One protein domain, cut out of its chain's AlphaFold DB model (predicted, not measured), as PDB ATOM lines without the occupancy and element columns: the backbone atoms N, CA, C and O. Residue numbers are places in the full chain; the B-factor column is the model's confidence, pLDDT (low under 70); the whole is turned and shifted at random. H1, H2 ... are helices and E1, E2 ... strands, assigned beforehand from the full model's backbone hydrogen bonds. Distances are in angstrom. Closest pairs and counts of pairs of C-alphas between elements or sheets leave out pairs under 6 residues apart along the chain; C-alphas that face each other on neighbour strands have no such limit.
ATOM      1  N   GLU A   6      26.506  34.502 -43.848       90.31
ATOM      2  CA  GLU A   6      25.437  34.701 -42.858       90.31
ATOM      3  C   GLU A   6      24.146  34.015 -43.330       90.31
ATOM      4  O   GLU A   6      23.738  34.163 -44.483       90.31
ATOM      5  N   PHE A   7      23.464  33.300 -42.438       89.88
ATOM      6  CA  PHE A   7      22.139  32.738 -42.690       89.88
ATOM      7  C   PHE A   7      21.277  32.776 -41.423       89.88
ATOM      8  O   PHE A   7      21.782  32.860 -40.306       89.88
ATOM      9  N   ASN A   8      19.953  32.735 -41.594       92.31
ATOM     10  CA  ASN A   8      19.011  32.721 -40.476       92.31
ATOM     11  C   ASN A   8      18.457  31.312 -40.269       92.31
ATOM     12  O   ASN A   8      17.890  30.727 -41.191       92.31
ATOM     13  N   LEU A   9      18.563  30.799 -39.044       89.62
ATOM     14  CA  LEU A   9      17.996  29.517 -38.639       89.62
ATOM     15  C   LEU A   9      17.147  29.721 -37.381       89.62
ATOM     16  O   LEU A   9      17.641  30.197 -36.363       89.62
ATOM     17  N   PHE A  10      15.851  29.405 -37.454       92.06
ATOM     18  CA  PHE A  10      14.898  29.583 -36.342       92.06
ATOM     19  C   PHE A  10      14.903  30.996 -35.721       92.06
ATOM     20  O   PHE A  10      14.807  31.154 -34.507       92.06
ATOM     21  N   GLY A  11      15.039  32.033 -36.556       91.75
ATOM     22  CA  GLY A  11      15.079  33.432 -36.109       91.75
ATOM     23  C   GLY A  11      16.412  33.872 -35.494       91.75
ATOM     24  O   GLY A  11      16.512  35.004 -35.029       91.75
ATOM     25  N   GLN A  12      17.431  33.012 -35.505       89.81
ATOM     26  CA  GLN A  12      18.781  33.329 -35.052       89.81
ATOM     27  C   GLN A  12      19.707  33.515 -36.253       89.81
ATOM     28  O   GLN A  12      19.697  32.701 -37.181       89.81
ATOM     29  N   LYS A  13      20.522  34.574 -36.221       93.00
ATOM     30  CA  LYS A  13      21.609  34.766 -37.184       93.00
ATOM     31  C   LYS A  13      22.758  33.829 -36.849       93.00
ATOM     32  O   LYS A  13      23.236  33.816 -35.718       93.00
ATOM     33  N   LEU A  14      23.199  33.082 -37.849       91.88
ATOM     34  CA  LEU A  14      24.351  32.202 -37.786       91.88
ATOM     35  C   LEU A  14      25.323  32.544 -38.909       91.88
ATOM     36  O   LEU A  14      24.937  33.002 -39.985       91.88
ATOM     37  N   TYR A  15      26.589  32.278 -38.644       90.56
ATOM     38  CA  TYR A  15      27.695  32.457 -39.567       90.56
ATOM     39  C   TYR A  15      28.286  31.086 -39.857       90.56
ATOM     40  O   TYR A  15      28.487  30.297 -38.936       90.56
ATOM     41  N   LEU A  16      28.548  30.793 -41.126       86.62
ATOM     42  CA  LEU A  16      29.189  29.566 -41.587       86.62
ATOM     43  C   LEU A  16      30.478  29.935 -42.311       86.62
ATOM     44  O   LEU A  16      30.455  30.756 -43.221       86.62
ATOM     45  N   SER A  17      31.579  29.290 -41.940       85.81
ATOM     46  CA  SER A  17      32.816  29.328 -42.720       85.81
ATOM     47  C   SER A  17      33.176  27.911 -43.161       85.81
ATOM     48  O   SER A  17      33.563  27.113 -42.301       85.81
ATOM     49  N   PRO A  18      32.989  27.563 -44.449       84.56
ATOM     50  CA  PRO A  18      33.384  26.273 -45.000       84.56
ATOM     51  C   PRO A  18      34.735  26.347 -45.739       84.56
ATOM     52  O   PRO A  18      35.050  27.343 -46.395       84.56
ATOM     53  N   ILE A  19      35.507  25.257 -45.699       83.50
ATOM     54  CA  ILE A  19      36.608  24.965 -46.630       83.50
ATOM     55  C   ILE A  19      36.132  23.866 -47.582       83.50
ATOM     56  O   ILE A  19      36.068  22.703 -47.176       83.50
ATOM     57  N   PRO A  20      35.805  24.203 -48.839       76.06
ATOM     58  CA  PRO A  20      35.605  23.212 -49.886       76.06
ATOM     59  C   PRO A  20      36.948  22.752 -50.478       76.06
ATOM     60  O   PRO A  20      37.872  23.553 -50.651       76.06
ATOM     61  N   ASP A  21      37.046  21.473 -50.832       73.38
ATOM     62  CA  ASP A  21      38.077  20.952 -51.726       73.38
ATOM     63  C   ASP A  21      37.741  21.379 -53.159       73.38
ATOM     64  O   ASP A  21      36.700  21.030 -53.706       73.38
ATOM     65  N   LEU A  22      38.631  22.140 -53.791       72.31
ATOM     66  CA  LEU A  22      38.403  22.699 -55.124       72.31
ATOM     67  C   LEU A  22      38.459  21.651 -56.252       72.31
ATOM     68  O   LEU A  22      37.995  21.944 -57.351       72.31
ATOM     69  N   CYS A  23      39.009  20.453 -56.013       66.56
ATOM     70  CA  CYS A  23      39.025  19.377 -57.015       66.56
ATOM     71  C   CYS A  23      37.754  18.502 -56.958       66.56
ATOM     72  O   CYS A  23      37.335  17.988 -57.996       66.56
ATOM     73  N   SER A  24      37.131  18.324 -55.787       73.62
ATOM     74  CA  SER A  24      35.946  17.462 -55.596       73.62
ATOM     75  C   SER A  24      34.650  18.222 -55.300       73.62
ATOM     76  O   SER A  24      33.574  17.660 -55.473       73.62
ATOM     77  N   TRP A  25      34.750  19.492 -54.899       74.44
ATOM     78  CA  TRP A  25      33.679  20.300 -54.303       74.44
ATOM     79  C   TRP A  25      33.135  19.765 -52.968       74.44
ATOM     80  O   TRP A  25      32.155  20.305 -52.451       74.44
ATOM     81  N   ASP A  26      33.786  18.764 -52.369       79.50
ATOM     82  CA  ASP A  26      33.428  18.254 -51.046       79.50
ATOM     83  C   ASP A  26      33.854  19.232 -49.939       79.50
ATOM     84  O   ASP A  26      34.856  19.940 -50.050       79.50
ATOM     85  N   ILE A  27      33.108  19.273 -48.831       79.00
ATOM     86  CA  ILE A  27      33.466  20.096 -47.666       79.00
ATOM     87  C   ILE A  27      34.518  19.356 -46.837       79.00
ATOM     88  O   ILE A  27      34.235  18.329 -46.226       79.00
ATOM     89  N   VAL A  28      35.719  19.922 -46.767       81.94
ATOM     90  CA  VAL A  28      36.841  19.409 -45.968       81.94
ATOM     91  C   VAL A  28      36.639  19.703 -44.485       81.94
ATOM     92  O   VAL A  28      36.940  18.881 -43.624       81.94
ATOM     93  N   SER A  29      36.176  20.911 -44.171       84.38
ATOM     94  CA  SER A  29      35.956  21.379 -42.805       84.38
ATOM     95  C   SER A  29      34.997  22.559 -42.820       84.38
ATOM     96  O   SER A  29      34.900  23.279 -43.813       84.38
ATOM     97  N   TYR A  30      34.297  22.775 -41.714       86.62
ATOM     98  CA  TYR A  30      33.458  23.947 -41.528       86.62
ATOM     99  C   TYR A  30      33.412  24.364 -40.057       86.62
ATOM    100  O   TYR A  30      33.698  23.581 -39.150       86.62
ATOM    101  N   SER A  31      33.025  25.611 -39.819       86.50
ATOM    102  CA  SER A  31      32.694  26.123 -38.488       86.50
ATOM    103  C   SER A  31      31.412  26.946 -38.539       86.50
ATOM    104  O   SER A  31      31.157  27.640 -39.524       86.50
ATOM    105  N   VAL A  32      30.609  26.856 -37.475       88.88
ATOM    106  CA  VAL A  32      29.365  27.619 -37.306       88.88
ATOM    107  C   VAL A  32      29.407  28.372 -35.982       88.88
ATOM    108  O   VAL A  32      29.910  27.844 -34.990       88.88
ATOM    109  N   SER A  33      28.888  29.596 -35.965       87.00
ATOM    110  CA  SER A  33      28.828  30.457 -34.779       87.00
ATOM    111  C   SER A  33      27.630  31.397 -34.856       87.00
ATOM    112  O   SER A  33      27.154  31.713 -35.943       87.00
ATOM    113  N   ASP A  34      27.185  31.897 -33.708       89.62
ATOM    114  CA  ASP A  34      26.194  32.971 -33.589       89.62
ATOM    115  C   ASP A  34      26.790  34.370 -33.843       89.62
ATOM    116  O   ASP A  34      26.064  35.360 -33.941       89.62
ATOM    117  N   LYS A  35      28.122  34.470 -33.953       84.38
ATOM    118  CA  LYS A  35      28.866  35.720 -34.177       84.38
ATOM    119  C   LYS A  35      29.964  35.542 -35.230       84.38
ATOM    120  O   LYS A  35      30.616  34.495 -35.224       84.38
ATOM    121  N   PRO A  36      30.262  36.564 -36.056       75.69
ATOM    122  CA  PRO A  36      31.322  36.506 -37.058       75.69
ATOM    123  C   PRO A  36      32.683  36.772 -36.397       75.69
ATOM    124  O   PRO A  36      33.172  37.901 -36.375       75.69
ATOM    125  N   VAL A  37      33.280  35.741 -35.796       81.38
ATOM    126  CA  VAL A  37      34.533  35.856 -35.029       81.38
ATOM    127  C   VAL A  37      35.682  35.097 -35.690       81.38
ATOM    128  O   VAL A  37      35.510  33.994 -36.201       81.38
ATOM    129  N   LEU A  38      36.894  35.662 -35.626       77.50
ATOM    130  CA  LEU A  38      38.102  35.087 -36.241       77.50
ATOM    131  C   LEU A  38      38.467  33.693 -35.688       77.50
ATOM    132  O   LEU A  38      39.114  32.893 -36.369       77.50
ATOM    133  N   SER A  39      38.026  33.373 -34.468       80.69
ATOM    134  CA  SER A  39      38.230  32.053 -33.865       80.69
ATOM    135  C   SER A  39      37.562  30.927 -34.658       80.69
ATOM    136  O   SER A  39      38.098  29.823 -34.676       80.69
ATOM    137  N   MET A  40      36.471  31.206 -35.379       80.81
ATOM    138  CA  MET A  40      35.826  30.236 -36.275       80.81
ATOM    139  C   MET A  40      36.782  29.757 -37.365       80.81
ATOM    140  O   MET A  40      36.946  28.558 -37.577       80.81
ATOM    141  N   VAL A  41      37.477  30.702 -38.004       78.12
ATOM    142  CA  VAL A  41      38.437  30.416 -39.077       78.12
ATOM    143  C   VAL A  41      39.601  29.587 -38.537       78.12
ATOM    144  O   VAL A  41      39.988  28.592 -39.142       78.12
ATOM    145  N   SER A  42      40.114  29.951 -37.358       80.25
ATOM    146  CA  SER A  42      41.220  29.227 -36.716       80.25
ATOM    147  C   SER A  42      40.832  27.792 -36.346       80.25
ATOM    148  O   SER A  42      41.596  26.860 -36.594       80.25
ATOM    149  N   GLN A  43      39.629  27.596 -35.798       82.00
ATOM    150  CA  GLN A  43      39.120  26.278 -35.419       82.00
ATOM    151  C   GLN A  43      38.873  25.394 -36.642       82.00
ATOM    152  O   GLN A  43      39.263  24.229 -36.663       82.00
ATOM    153  N   MET A  44      38.268  25.954 -37.687       83.06
ATOM    154  CA  MET A  44      38.041  25.242 -38.936       83.06
ATOM    155  C   MET A  44      39.360  24.812 -39.593       83.06
ATOM    156  O   MET A  44      39.451  23.674 -40.053       83.06
ATOM    157  N   LEU A  45      40.373  25.685 -39.622       80.44
ATOM    158  CA  LEU A  45      41.697  25.351 -40.156       80.44
ATOM    159  C   LEU A  45      42.369  24.247 -39.340       80.44
ATOM    160  O   LEU A  45      42.874  23.294 -39.923       80.44
ATOM    161  N   GLY A  46      42.312  24.326 -38.007       81.12
ATOM    162  CA  GLY A  46      42.802  23.257 -37.133       81.12
ATOM    163  C   GLY A  46      42.142  21.909 -37.440       81.12
ATOM    164  O   GLY A  46      42.832  20.907 -37.611       81.12
ATOM    165  N   ASN A  47      40.816  21.898 -37.604       80.38
ATOM    166  CA  ASN A  47      40.066  20.693 -37.962       80.38
ATOM    167  C   ASN A  47      40.420  20.176 -39.365       80.38
ATOM    168  O   ASN A  47      40.536  18.967 -39.561       80.38
ATOM    169  N   ALA A  48      40.625  21.072 -40.337       78.62
ATOM    170  CA  ALA A  48      41.025  20.696 -41.690       78.62
ATOM    171  C   ALA A  48      42.403  20.020 -41.682       78.62
ATOM    172  O   ALA A  48      42.559  18.946 -42.255       78.62
ATOM    173  N   PHE A  49      43.378  20.594 -40.971       77.94
ATOM    174  CA  PHE A  49      44.711  20.002 -40.848       77.94
ATOM    175  C   PHE A  49      44.710  18.672 -40.090       77.94
ATOM    176  O   PHE A  49      45.477  17.788 -40.442       77.94
ATOM    177  N   ALA A  50      43.833  18.492 -39.098       80.44
ATOM    178  CA  ALA A  50      43.696  17.215 -38.394       80.44
ATOM    179  C   ALA A  50      43.038  16.114 -39.249       80.44
ATOM    180  O   ALA A  50      43.281  14.930 -39.030       80.44
ATOM    181  N   THR A  51      42.186  16.495 -40.204       73.06
ATOM    182  CA  THR A  51      41.458  15.560 -41.081       73.06
ATOM    183  C   THR A  51      42.303  15.134 -42.279       73.06
ATOM    184  O   THR A  51      42.125  14.049 -42.832       73.06
ATOM    185  N   ILE A  52      43.232  15.989 -42.696       71.62
ATOM    186  CA  ILE A  52      44.038  15.774 -43.886       71.62
ATOM    187  C   ILE A  52      45.326  15.058 -43.507       71.62
ATOM    188  O   ILE A  52      46.136  15.566 -42.741       71.62
ATOM    189  N   SER A  53      45.530  13.878 -44.085       68.62
ATOM    190  CA  SER A  53      46.744  13.093 -43.887       68.62
ATOM    191  C   SER A  53      48.002  13.853 -44.315       68.62
ATOM    192  O   SER A  53      48.023  14.503 -45.372       68.62
ATOM    193  N   ASP A  54      49.058  13.694 -43.516       61.81
ATOM    194  CA  ASP A  54      50.390  14.235 -43.776       61.81
ATOM    195  C   ASP A  54      50.838  13.896 -45.210       61.81
ATOM    196  O   ASP A  54      50.772  12.747 -45.651       61.81
ATOM    197  N   GLY A  55      51.263  14.912 -45.970       57.19
ATOM    198  CA  GLY A  55      51.674  14.761 -47.376       57.19
ATOM    199  C   GLY A  55      50.602  15.092 -48.427       57.19
ATOM    200  O   GLY A  55      50.817  14.866 -49.621       57.19
ATOM    201  N   THR A  56      49.461  15.650 -48.020       56.69
ATOM    202  CA  THR A  56      48.441  16.184 -48.940       56.69
ATOM    203  C   THR A  56      48.710  17.658 -49.269       56.69
ATOM    204  O   THR A  56      48.993  18.456 -48.379       56.69
ATOM    205  N   ASN A  57      48.615  18.035 -50.550       53.06
ATOM    206  CA  ASN A  57      48.848  19.408 -51.006       53.06
ATOM    207  C   ASN A  57      47.582  20.263 -50.852       53.06
ATOM    208  O   ASN A  57      46.663  20.154 -51.662       53.06
ATOM    209  N   LEU A  58      47.541  21.110 -49.823       61.31
ATOM    210  CA  LEU A  58      46.446  22.048 -49.583       61.31
ATOM    211  C   LEU A  58      46.803  23.434 -50.104       61.31
ATOM    212  O   LEU A  58      47.723  24.074 -49.601       61.31
ATOM    213  N   ILE A  59      46.029  23.927 -51.068       60.38
ATOM    214  CA  ILE A  59      46.111  25.320 -51.508       60.38
ATOM    215  C   ILE A  59      44.930  26.073 -50.904       60.38
ATOM    216  O   ILE A  59      43.799  25.995 -51.384       60.38
ATOM    217  N   LEU A  60      45.197  26.811 -49.826       62.31
ATOM    218  CA  LEU A  60      44.203  27.670 -49.199       62.31
ATOM    219  C   LEU A  60      44.248  29.061 -49.835       62.31
ATOM    220  O   LEU A  60      45.167  29.843 -49.607       62.31
ATOM    221  N   HIS A  61      43.224  29.384 -50.615       58.47
ATOM    222  CA  HIS A  61      42.984  30.757 -51.057       58.47
ATOM    223  C   HIS A  61      42.151  31.506 -50.005       58.47
ATOM    224  O   HIS A  61      41.046  31.063 -49.697       58.47
ATOM    225  N   SER A  62      42.631  32.629 -49.476       53.34
ATOM    226  CA  SER A  62      41.791  33.599 -48.760       53.34
ATOM    227  C   SER A  62      41.602  34.819 -49.655       53.34
ATOM    228  O   SER A  62      42.584  35.384 -50.132       53.34
ATOM    229  N   ASP A  63      40.355  35.241 -49.863       47.56
ATOM    230  CA  ASP A  63      40.011  36.375 -50.741       47.56
ATOM    231  C   ASP A  63      40.479  37.741 -50.201       47.56
ATOM    232  O   ASP A  63      40.374  38.758 -50.879       47.56
ATOM    233  N   GLN A  64      41.078  37.770 -49.008       52.19
ATOM    234  CA  GLN A  64      41.803  38.918 -48.469       52.19
ATOM    235  C   GLN A  64      43.283  38.567 -48.246       52.19
ATOM    236  O   GLN A  64      43.724  38.325 -47.129       52.19
TER     237      GLN A  64
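AT A GLANCE: This is residues 6 to 64 of the 85 residues of the protein "Putative transposase" of Oscillibacter valericigenes (strain DSM 18026 / NBRC 101213 / Sjm18-20) (UniProt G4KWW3). A narrow, strongly twisted sheet of three strands has one helix, H1, packed over one face along E3, while E1 and the start of E2 make a short hairpin at one end of the sheet, away from the helix. A tail with no named element, residues 52 to 64, follows H1. The printed part has 59 residues, with three named strands and one named helix in the order E1 E2 E3 H1, and its class is mixed, helices and strands. The sheet's order is E1 - E2 - E3, all antiparallel. The whole is only just loose, close to compact, with a radius of gyration of the C-alphas of 12.8 A, and elongated, spanning 42 by 23 by 22 A.

IN THESE COORDINATES: E2, residues 12 to 20, is the longest strand and measures 24.6 A from first to last C-alpha. E3, residues 27 to 33, measures 17.2 A. E1, residues 6 to 9, is 10.0 A long and begins at C-alpha 6 at (25.437, 34.701, -42.858). H1, residues 38 to 51, is 20.4 A long, from C-alpha 38 at (38.102, 35.087, -36.241) to C-alpha 51 at (41.458, 15.560, -41.081).

HOW THE PARTS SIT: E1, E2 and E3 form a meander, each strand the antiparallel neighbour of the one before. E2 is the inner strand, and its pairing is staggered: it pairs with E1 over its residues 12 to 15 and with E3 over its residues 15 to 20. The hairpin E1 and E2 has directions 126 degrees apart, and N 7 and O 14 are within hydrogen-bond range at 2.9 A. The hairpin E2 and E3 has directions 158 degrees apart, with N 15 and O 33 at 2.8 A and N 31 and O 17 at 3.0 A, both within range. The edge strands E1 and E3 are apart. H1 is on one face of the sheet, which gives two layers, helix and sheet, at a height over the sheet of 7.2 A. It lies over E3 and runs along the strands, only just, at 29.6 degrees to E3 on the local plane. The closest C-alphas of E3 and H1 are those of Ser 29 and Ala 48, 5.2 A apart; those of E2 and H1 are Ser 17 and Val 41, 6.8 A apart. In H1 every O i to N i+4 pair is within hydrogen-bond range.

THE WHOLE: The two C-alphas farthest apart are those of Gly 11 and Gly 55, at 42.6 A. The printed part has no cut. The links E1 to E2 and E3 to H1 are tight, E2 to E3 is short, and no link is long. The C-alphas of residues 52 to 64 lie 11 to 20 A from the mean of all C-alphas. The mean pLDDT of the printed part is 77.5, and it is under 70 at residue 23 and residues 53 to 64 of the model.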